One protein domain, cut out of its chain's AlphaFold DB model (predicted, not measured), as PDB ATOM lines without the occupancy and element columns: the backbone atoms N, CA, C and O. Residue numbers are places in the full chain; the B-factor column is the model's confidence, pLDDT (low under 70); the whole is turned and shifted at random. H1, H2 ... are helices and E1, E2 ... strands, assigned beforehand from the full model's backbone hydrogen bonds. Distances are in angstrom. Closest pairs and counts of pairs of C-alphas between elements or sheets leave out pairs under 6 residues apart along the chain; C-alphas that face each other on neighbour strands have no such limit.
ATOM      1  N   LEU A 235      66.001 133.572 166.993       78.12
ATOM      2  CA  LEU A 235      64.717 133.412 166.332       78.12
ATOM      3  C   LEU A 235      64.864 132.633 165.026       78.12
ATOM      4  O   LEU A 235      64.025 131.792 164.724       78.12
ATOM      5  N   TYR A 236      65.946 132.844 164.275       80.50
ATOM      6  CA  TYR A 236      66.240 132.039 163.092       80.50
ATOM      7  C   TYR A 236      67.755 131.898 162.870       80.50
ATOM      8  O   TYR A 236      68.458 132.903 163.011       80.50
ATOM      9  N   PRO A 237      68.260 130.706 162.488       82.44
ATOM     10  CA  PRO A 237      67.532 129.448 162.278       82.44
ATOM     11  C   PRO A 237      67.003 128.848 163.587       82.44
ATOM     12  O   PRO A 237      67.662 128.915 164.620       82.44
ATOM     13  N   LEU A 238      65.818 128.230 163.538       73.31
ATOM     14  CA  LEU A 238      65.120 127.704 164.726       73.31
ATOM     15  C   LEU A 238      65.942 126.667 165.505       73.31
ATOM     16  O   LEU A 238      65.882 126.615 166.730       73.31
ATOM     17  N   ALA A 239      66.714 125.849 164.790       74.25
ATOM     18  CA  ALA A 239      67.515 124.778 165.370       74.25
ATOM     19  C   ALA A 239      68.900 125.240 165.861       74.25
ATOM     20  O   ALA A 239      69.662 124.420 166.365       74.25
ATOM     21  N   GLY A 240      69.280 126.507 165.656       76.88
ATOM     22  CA  GLY A 240      70.645 126.985 165.916       76.88
ATOM     23  C   GLY A 240      71.699 126.465 164.938       76.88
ATOM     24  O   GLY A 240      72.694 127.143 164.727       76.88
ATOM     25  N   VAL A 241      71.467 125.325 164.283       80.81
ATOM     26  CA  VAL A 241      72.319 124.760 163.233       80.81
ATOM     27  C   VAL A 241      71.456 124.381 162.032       80.81
ATOM     28  O   VAL A 241      70.410 123.754 162.197       80.81
ATOM     29  N   SER A 242      71.872 124.747 160.819       83.88
ATOM     30  CA  SER A 242      71.144 124.418 159.585       83.88
ATOM     31  C   SER A 242      72.075 123.948 158.465       83.88
ATOM     32  O   SER A 242      73.195 124.434 158.338       83.88
ATOM     33  N   LEU A 243      71.623 122.998 157.640       86.12
ATOM     34  CA  LEU A 243      72.334 122.541 156.441       86.12
ATOM     35  C   LEU A 243      71.695 123.178 155.209       86.12
ATOM     36  O   LEU A 243      70.522 122.935 154.927       86.12
ATOM     37  N   LEU A 244      72.486 123.924 154.440       87.12
ATOM     38  CA  LEU A 244      72.044 124.525 153.189       87.12
ATOM     39  C   LEU A 244      72.848 123.967 152.018       87.12
ATOM     40  O   LEU A 244      74.076 123.929 152.055       87.12
ATOM     41  N   ARG A 245      72.150 123.545 150.964       88.62
ATOM     42  CA  ARG A 245      72.768 123.072 149.723       88.62
ATOM     43  C   ARG A 245      72.534 124.094 148.626       88.62
ATOM     44  O   ARG A 245      71.390 124.467 148.391       88.62
ATOM     45  N   ALA A 246      73.607 124.504 147.967       88.62
ATOM     46  CA  ALA A 246      73.579 125.452 146.861       88.62
ATOM     47  C   ALA A 246      74.369 124.890 145.682       88.62
ATOM     48  O   ALA A 246      75.318 124.131 145.884       88.62
ATOM     49  N   ARG A 247      73.996 125.242 144.456       86.50
ATOM     50  CA  ARG A 247      74.777 124.940 143.254       86.50
ATOM     51  C   ARG A 247      75.810 126.038 143.021       86.50
ATOM     52  O   ARG A 247      75.707 127.147 143.548       86.50
ATOM     53  N   LEU A 248      76.830 125.719 142.228       85.88
ATOM     54  CA  LEU A 248      77.766 126.736 141.757       85.88
ATOM     55  C   LEU A 248      77.013 127.871 141.056       85.88
ATOM     56  O   LEU A 248      76.107 127.626 140.264       85.88
ATOM     57  N   SER A 249      77.437 129.097 141.342       87.38
ATOM     58  CA  SER A 249      76.861 130.339 140.826       87.38
ATOM     59  C   SER A 249      75.468 130.714 141.338       87.38
ATOM     60  O   SER A 249      74.955 131.761 140.941       87.38
ATOM     61  N   ASP A 250      74.896 129.952 142.276       87.19
ATOM     62  CA  ASP A 250      73.666 130.353 142.959       87.19
ATOM     63  C   ASP A 250      73.872 131.632 143.785       87.19
ATOM     64  O   ASP A 250      74.979 131.958 144.233       87.19
ATOM     65  N   ASN A 251      72.767 132.339 144.026       89.38
ATOM     66  CA  ASN A 251      72.693 133.403 145.017       89.38
ATOM     67  C   ASN A 251      72.024 132.851 146.275       89.38
ATOM     68  O   ASN A 251      70.885 132.394 146.236       89.38
ATOM     69  N   VAL A 252      72.733 132.909 147.395       88.50
ATOM     70  CA  VAL A 252      72.350 132.280 148.654       88.50
ATOM     71  C   VAL A 252      72.219 133.336 149.741       88.50
ATOM     72  O   VAL A 252      73.070 134.208 149.880       88.50
ATOM     73  N   THR A 253      71.166 133.240 150.550       87.44
ATOM     74  CA  THR A 253      71.018 134.054 151.764       87.44
ATOM     75  C   THR A 253      71.006 133.150 152.990       87.44
ATOM     76  O   THR A 253      70.089 132.348 153.152       87.44
ATOM     77  N   LEU A 254      71.977 133.320 153.887       89.38
ATOM     78  CA  LEU A 254      71.946 132.719 155.219       89.38
ATOM     79  C   LEU A 254      71.250 133.693 156.167       89.38
ATOM     80  O   LEU A 254      71.796 134.745 156.515       89.38
ATOM     81  N   VAL A 267      77.527 139.525 164.014       81.81
ATOM     82  CA  VAL A 267      78.799 139.335 163.309       81.81
ATOM     83  C   VAL A 267      78.840 137.920 162.752       81.81
ATOM     84  O   VAL A 267      78.365 136.990 163.398       81.81
ATOM     85  N   TRP A 268      79.399 137.757 161.556       85.00
ATOM     86  CA  TRP A 268      79.641 136.447 160.959       85.00
ATOM     87  C   TRP A 268      81.111 136.070 161.159       85.00
ATOM     88  O   TRP A 268      81.987 136.809 160.720       85.00
ATOM     89  N   VAL A 269      81.367 134.975 161.881       71.94
ATOM     90  CA  VAL A 269      82.675 134.687 162.514       71.94
ATOM     91  C   VAL A 269      83.522 133.681 161.723       71.94
ATOM     92  O   VAL A 269      84.731 133.638 161.895       71.94
ATOM     93  N   GLU A 270      82.926 132.920 160.801       63.75
ATOM     94  CA  GLU A 270      83.640 131.902 160.000       63.75
ATOM     95  C   GLU A 270      83.872 132.293 158.532       63.75
ATOM     96  O   GLU A 270      84.331 131.479 157.728       63.75
ATOM     97  N   LEU A 271      83.644 133.555 158.161       60.25
ATOM     98  CA  LEU A 271      84.279 134.053 156.948       60.25
ATOM     99  C   LEU A 271      85.744 134.321 157.279       60.25
ATOM    100  O   LEU A 271      86.066 135.379 157.811       60.25
ATOM    101  N   ASN A 272      86.633 133.373 156.970       56.38
ATOM    102  CA  ASN A 272      88.074 133.641 156.939       56.38
ATOM    103  C   ASN A 272      88.322 134.994 156.234       56.38
ATOM    104  O   ASN A 272      87.597 135.314 155.289       56.38
ATOM    105  N   ASP A 273      89.346 135.768 156.604       56.78
ATOM    106  CA  ASP A 273      89.635 137.063 155.945       56.78
ATOM    107  C   ASP A 273      89.753 136.929 154.406       56.78
ATOM    108  O   ASP A 273      89.362 137.811 153.638       56.78
ATOM    109  N   ASN A 274      90.181 135.751 153.941       57.41
ATOM    110  CA  ASN A 274      90.239 135.357 152.530       57.41
ATOM    111  C   ASN A 274      88.858 135.183 151.864       57.41
ATOM    112  O   ASN A 274      88.741 135.324 150.653       57.41
ATOM    113  N   LEU A 275      87.816 134.845 152.629       59.00
ATOM    114  CA  LEU A 275      86.432 134.762 152.157       59.00
ATOM    115  C   LEU A 275      85.781 136.143 152.141       59.00
ATOM    116  O   LEU A 275      85.129 136.477 151.163       59.00
ATOM    117  N   CYS A 276      86.014 136.983 153.155       60.59
ATOM    118  CA  CYS A 276      85.510 138.364 153.190       60.59
ATOM    119  C   CYS A 276      85.980 139.223 151.999       60.59
ATOM    120  O   CYS A 276      85.299 140.176 151.626       60.59
ATOM    121  N   THR A 277      87.128 138.890 151.399       59.81
ATOM    122  CA  THR A 277      87.667 139.558 150.202       59.81
ATOM    123  C   THR A 277      87.089 139.033 148.885       59.81
ATOM    124  O   THR A 277      87.300 139.652 147.839       59.81
ATOM    125  N   LEU A 278      86.334 137.928 148.902       66.25
ATOM    126  CA  LEU A 278      85.655 137.430 147.710       66.25
ATOM    127  C   LEU A 278      84.546 138.400 147.294       66.25
ATOM    128  O   LEU A 278      83.697 138.817 148.086       66.25
ATOM    129  N   ALA A 279      84.535 138.740 146.006       63.22
ATOM    130  CA  ALA A 279      83.459 139.525 145.428       63.22
ATOM    131  C   ALA A 279      82.118 138.800 145.621       63.22
ATOM    132  O   ALA A 279      82.010 137.603 145.372       63.22
ATOM    133  N   GLY A 280      81.087 139.545 146.021       76.06
ATOM    134  CA  GLY A 280      79.723 139.023 146.106       76.06
ATOM    135  C   GLY A 280      79.238 138.645 147.505       76.06
ATOM    136  O   GLY A 280      78.092 138.212 147.627       76.06
ATOM    137  N   ILE A 281      80.044 138.863 148.546       85.19
ATOM    138  CA  ILE A 281      79.634 138.714 149.946       85.19
ATOM    139  C   ILE A 281      79.141 140.054 150.498       85.19
ATOM    140  O   ILE A 281      79.823 141.074 150.394       85.19
ATOM    141  N   ARG A 282      77.941 140.074 151.084       84.62
ATOM    142  CA  ARG A 282      77.342 141.259 151.721       84.62
ATOM    143  C   ARG A 282      76.579 140.861 152.977       84.62
ATOM    144  O   ARG A 282      76.090 139.743 153.078       84.62
ATOM    145  N   THR A 283      76.413 141.788 153.913       83.94
ATOM    146  CA  THR A 283      75.525 141.598 155.066       83.94
ATOM    147  C   THR A 283      74.396 142.617 155.040       83.94
ATOM    148  O   THR A 283      74.593 143.777 154.677       83.94
ATOM    149  N   ARG A 284      73.181 142.182 155.387       82.00
ATOM    150  CA  ARG A 284      72.006 143.059 155.465       82.00
ATOM    151  C   ARG A 284      71.047 142.570 156.543       82.00
ATOM    152  O   ARG A 284      70.585 141.435 156.480       82.00
ATOM    153  N   LEU A 285      70.756 143.438 157.515       79.94
ATOM    154  CA  LEU A 285      69.897 143.139 158.673       79.94
ATOM    155  C   LEU A 285      70.278 141.826 159.392       79.94
ATOM    156  O   LEU A 285      69.421 141.028 159.744       79.94
ATOM    157  N   GLY A 286      71.580 141.570 159.558       81.94
ATOM    158  CA  GLY A 286      72.093 140.348 160.194       81.94
ATOM    159  C   GLY A 286      72.207 139.127 159.276       81.94
ATOM    160  O   GLY A 286      72.926 138.188 159.610       81.94
ATOM    161  N   ASN A 287      71.592 139.149 158.092       86.12
ATOM    162  CA  ASN A 287      71.688 138.062 157.115       86.12
ATOM    163  C   ASN A 287      72.975 138.173 156.286       86.12
ATOM    164  O   ASN A 287      73.391 139.283 155.938       86.12
ATOM    165  N   LEU A 288      73.565 137.030 155.931       88.56
ATOM    166  CA  LEU A 288      74.693 136.938 155.002       88.56
ATOM    167  C   LEU A 288      74.171 136.645 153.595       88.56
ATOM    168  O   LEU A 288      73.495 135.643 153.374       88.56
ATOM    169  N   LEU A 289      74.486 137.521 152.648       87.94
ATOM    170  CA  LEU A 289      74.136 137.398 151.243       87.94
ATOM    171  C   LEU A 289      75.394 137.007 150.473       87.94
ATOM    172  O   LEU A 289      76.375 137.751 150.462       87.94
ATOM    173  N   LEU A 290      75.341 135.855 149.820       89.31
ATOM    174  CA  LEU A 290      76.389 135.323 148.966       89.31
ATOM    175  C   LEU A 290      75.871 135.322 147.531       89.31
ATOM    176  O   LEU A 290      74.819 134.755 147.249       89.31
ATOM    177  N   SER A 291      76.597 135.958 146.622       89.69
ATOM    178  CA  SER A 291      76.266 135.968 145.195       89.69
ATOM    179  C   SER A 291      77.332 135.249 144.388       89.69
ATOM    180  O   SER A 291      78.515 135.352 144.704       89.69
ATOM    181  N   ASN A 292      76.903 134.520 143.356       87.12
ATOM    182  CA  ASN A 292      77.773 133.677 142.538       87.12
ATOM    183  C   ASN A 292      78.630 132.717 143.393       87.12
ATOM    184  O   ASN A 292      79.864 132.755 143.376       87.12
ATOM    185  N   VAL A 293      77.962 131.876 144.187       87.25
ATOM    186  CA  VAL A 293      78.619 130.973 145.138       87.25
ATOM    187  C   VAL A 293      79.600 130.025 144.431       87.25
ATOM    188  O   VAL A 293      79.233 129.245 143.556       87.25
ATOM    189  N   SER A 294      80.867 130.075 144.836       87.44
ATOM    190  CA  SER A 294      81.933 129.142 144.440       87.44
ATOM    191  C   SER A 294      82.250 128.097 145.518       87.44
ATOM    192  O   SER A 294      81.812 128.218 146.664       87.44
ATOM    193  N   SER A 295      83.083 127.107 145.176       84.69
ATOM    194  CA  SER A 295      83.570 126.080 146.108       84.69
ATOM    195  C   SER A 295      84.295 126.647 147.333       84.69
ATOM    196  O   SER A 295      84.330 125.981 148.363       84.69
ATOM    197  N   ALA A 296      84.822 127.874 147.253       83.88
ATOM    198  CA  ALA A 296      85.470 128.544 148.377       83.88
ATOM    199  C   ALA A 296      84.493 128.867 149.520       83.88
ATOM    200  O   ALA A 296      84.901 128.894 150.673       83.88
ATOM    201  N   HIS A 297      83.205 129.068 149.228       84.69
ATOM    202  CA  HIS A 297      82.202 129.350 150.261       84.69
ATOM    203  C   HIS A 297      81.708 128.088 150.985       84.69
ATOM    204  O   HIS A 297      80.923 128.199 151.926       84.69
ATOM    205  N   HIS A 298      82.116 126.890 150.552       87.19
ATOM    206  CA  HIS A 298      81.764 125.648 151.236       87.19
ATOM    207  C   HIS A 298      82.381 125.650 152.638       87.19
ATOM    208  O   HIS A 298      83.592 125.783 152.787       87.19
ATOM    209  N   GLY A 299      81.554 125.473 153.661       85.69
ATOM    210  CA  GLY A 299      82.030 125.348 155.030       85.69
ATOM    211  C   GLY A 299      80.953 125.662 156.051       85.69
ATOM    212  O   GLY A 299      79.769 125.754 155.719       85.69
ATOM    213  N   SER A 300      81.384 125.813 157.299       87.19
ATOM    214  CA  SER A 300      80.540 126.336 158.364       87.19
ATOM    215  C   SER A 300      80.551 127.867 158.319       87.19
ATOM    216  O   SER A 300      81.589 128.473 158.065       87.19
ATOM    217  N   HIS A 301      79.386 128.477 158.524       87.56
ATOM    218  CA  HIS A 301      79.201 129.919 158.651       87.56
ATOM    219  C   HIS A 301      78.401 130.201 159.915       87.56
ATOM    220  O   HIS A 301      77.205 129.907 159.968       87.56
ATOM    221  N   ALA A 302      79.038 130.784 160.927       88.44
ATOM    222  CA  ALA A 302      78.386 131.132 162.184       88.44
ATOM    223  C   ALA A 302      78.025 132.620 162.266       88.44
ATOM    224  O   ALA A 302      78.890 133.476 162.077       88.44
ATOM    225  N   CYS A 303      76.774 132.922 162.612       87.94
ATOM    226  CA  CYS A 303      76.360 134.242 163.066       87.94
ATOM    227  C   CYS A 303      76.372 134.299 164.596       87.94
ATOM    228  O   CYS A 303      75.918 133.380 165.281       87.94
ATOM    229  N   GLN A 304      76.885 135.393 165.145       84.56
ATOM    230  CA  GLN A 304      77.078 135.564 166.575       84.56
ATOM    231  C   GLN A 304      76.641 136.957 167.030       84.56
ATOM    232  O   GLN A 304      76.876 137.966 166.369       84.56
ATOM    233  N   SER A 305      76.029 136.992 168.207       82.81
ATOM    234  CA  SER A 305      75.821 138.173 169.042       82.81
ATOM    235  C   SER A 305      76.476 137.939 170.411       82.81
ATOM    236  O   SER A 305      76.979 136.851 170.689       82.81
ATOM    237  N   ARG A 306      76.422 138.923 171.315       76.88
ATOM    238  CA  ARG A 306      76.967 138.777 172.678       76.88
ATOM    239  C   ARG A 306      76.354 137.631 173.495       76.88
ATOM    240  O   ARG A 306      76.996 137.171 174.428       76.88
ATOM    241  N   GLN A 307      75.121 137.223 173.194       75.12
ATOM    242  CA  GLN A 307      74.345 136.302 174.038       75.12
ATOM    243  C   GLN A 307      73.763 135.097 173.280       75.12
ATOM    244  O   GLN A 307      73.306 134.150 173.911       75.12
ATOM    245  N   ALA A 308      73.775 135.111 171.945       81.44
ATOM    246  CA  ALA A 308      73.240 134.035 171.113       81.44
ATOM    247  C   ALA A 308      74.066 133.854 169.835       81.44
ATOM    248  O   ALA A 308      74.606 134.829 169.303       81.44
ATOM    249  N   SER A 309      74.116 132.626 169.324       85.88
ATOM    250  CA  SER A 309      74.769 132.271 168.064       85.88
ATOM    251  C   SER A 309      73.973 131.211 167.307       85.88
ATOM    252  O   SER A 309      73.165 130.486 167.888       85.88
ATOM    253  N   ALA A 310      74.208 131.135 166.001       87.12
ATOM    254  CA  ALA A 310      73.729 130.060 165.149       87.12
ATOM    255  C   ALA A 310      74.727 129.786 164.023       87.12
ATOM    256  O   ALA A 310      75.506 130.665 163.664       87.12
ATOM    257  N   SER A 311      74.698 128.586 163.451       87.56
ATOM    258  CA  SER A 311      75.600 128.172 162.381       87.56
ATOM    259  C   SER A 311      74.885 127.533 161.195       87.56
ATOM    260  O   SER A 311      73.800 126.956 161.293       87.56
ATOM    261  N   TYR A 312      75.527 127.653 160.040       89.38
ATOM    262  CA  TYR A 312      75.108 127.064 158.782       89.38
ATOM    263  C   TYR A 312      76.222 126.196 158.220       89.38
ATOM    264  O   TYR A 312      77.315 126.691 157.984       89.38
ATOM    265  N   ALA A 313      75.931 124.937 157.915       89.56
ATOM    266  CA  ALA A 313      76.768 124.134 157.037       89.56
ATOM    267  C   ALA A 313      76.351 124.413 155.584       89.56
ATOM    268  O   ALA A 313      75.306 123.939 155.136       89.56
ATOM    269  N   LEU A 314      77.138 125.205 154.853       89.25
ATOM    270  CA  LEU A 314      76.913 125.480 153.435       89.25
ATOM    271  C   LEU A 314      77.648 124.445 152.581       89.25
ATOM    272  O   LEU A 314      78.877 124.432 152.521       89.25
ATOM    273  N   GLN A 315      76.890 123.604 151.883       89.00
ATOM    274  CA  GLN A 315      77.408 122.623 150.938       89.00
ATOM    275  C   GLN A 315      77.210 123.126 149.505       89.00
ATOM    276  O   GLN A 315      76.086 123.160 148.996       89.00
ATOM    277  N   VAL A 316      78.311 123.479 148.842       89.38
ATOM    278  CA  VAL A 316      78.302 123.917 147.441       89.38
ATOM    279  C   VAL A 316      78.483 122.704 146.532       89.38
ATOM    280  O   VAL A 316      79.501 122.020 146.613       89.38
ATOM    281  N   GLN A 317      77.484 122.423 145.698       86.62
ATOM    282  CA  GLN A 317      77.454 121.300 144.765       86.62
ATOM    283  C   GLN A 317      77.947 121.738 143.385       86.62
ATOM    284  O   GLN A 317      77.421 122.685 142.792       86.62
ATOM    285  N   SER A 318      78.931 121.018 142.852       82.19
ATOM    286  CA  SER A 318      79.306 121.116 141.445       82.19
ATOM    287  C   SER A 318      78.270 120.406 140.564       82.19
ATOM    288  O   SER A 318      77.839 119.297 140.906       82.19
TER     289      SER A 318
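This is residues 235 to 254 and 267 to 318 of the 485 residues of the protein "Immunoglobulin superfamily DCC subclass member 3" of Trichinella murrelli (UniProt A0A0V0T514). Two small three-stranded sheets stand partly face to face as a loose, incomplete sandwich: the longer strands E1, E6 and E5 make one layer, the shorter E2, E4 and E3 the other. The chain passes from the first layer to the second between E1 and E2; the one short helix, H1, lies off both sheets, on the side of E3 and E5. The printed part has 72 residues, with one named helix and six named strands in the order E1, E2, H1, E3, E4, E5, E6; the class is mostly strand. One sheet runs E1, E6, E5 and is mixed; the other runs E2, E4, E3 and is antiparallel. The whole is compact, with a radius of gyration of the C-alphas of 11.6 A, and only just elongated, spanning 34 by 23 by 18 A.

E1 is residues 241 to 247, 20.1 A from first to last C-alpha, beginning with C-alpha 241 at (72.319, 124.760, 163.233). E2 is residues 252 to 254. After the cut, H1 is residues 273 to 276, with C-alpha 273 at (89.635, 137.063, 155.945). E3 is residues 281 to 284 and E4 residues 287 to 290. E5 is residues 299 to 304, 16.2 A long. E6, the longest strand, is residues 309 to 317, 25.9 A long, ending with C-alpha 317 at (77.454, 121.300, 144.765).

E1 is an edge strand and runs parallel to the inner strand E6 at 25 degrees, with N 244 and O 313 at 2.9 A. E5, the other edge strand, forms a hairpin with E6, antiparallel at 156 degrees, with N 301 and O 312 at 2.8 A. Residues 267 to 268 pair antiparallel with residues 303 to 304 of E5. In the second sheet E2 and E4 are antiparallel at 156 degrees, with N 254 and O 288 at 2.8 A. E3 and E4 form a hairpin, antiparallel at 155 degrees, with N 282 and O 289 at 2.9 A. Between the sheets, the closest C-alphas of E1 and E2 are those of Ala 246 and Val 252, 7.2 A apart; those of E2 and E6 are Leu 254 and Tyr 312, 7.4 A apart. E4 and E5 are only just apart, at 8.5 A; E3 and E5 are apart. H1 is not on either sheet. It is too short for an O i to N i+4 pair, and its one O i to N i+3 pair is within range.

The C-alphas farthest apart, those of Gln 307 and Ser 318, are 36.3 A apart. Residues 255 to 266 are not printed; C-alphas 254 and 267 are 12.5 A apart across this cut, which falls in the link from E2 to H1. Of the links printed whole, E4 to E5 is short and the others are tight. The mean pLDDT of the printed part is 81.3; residues 270 to 279 are under 70.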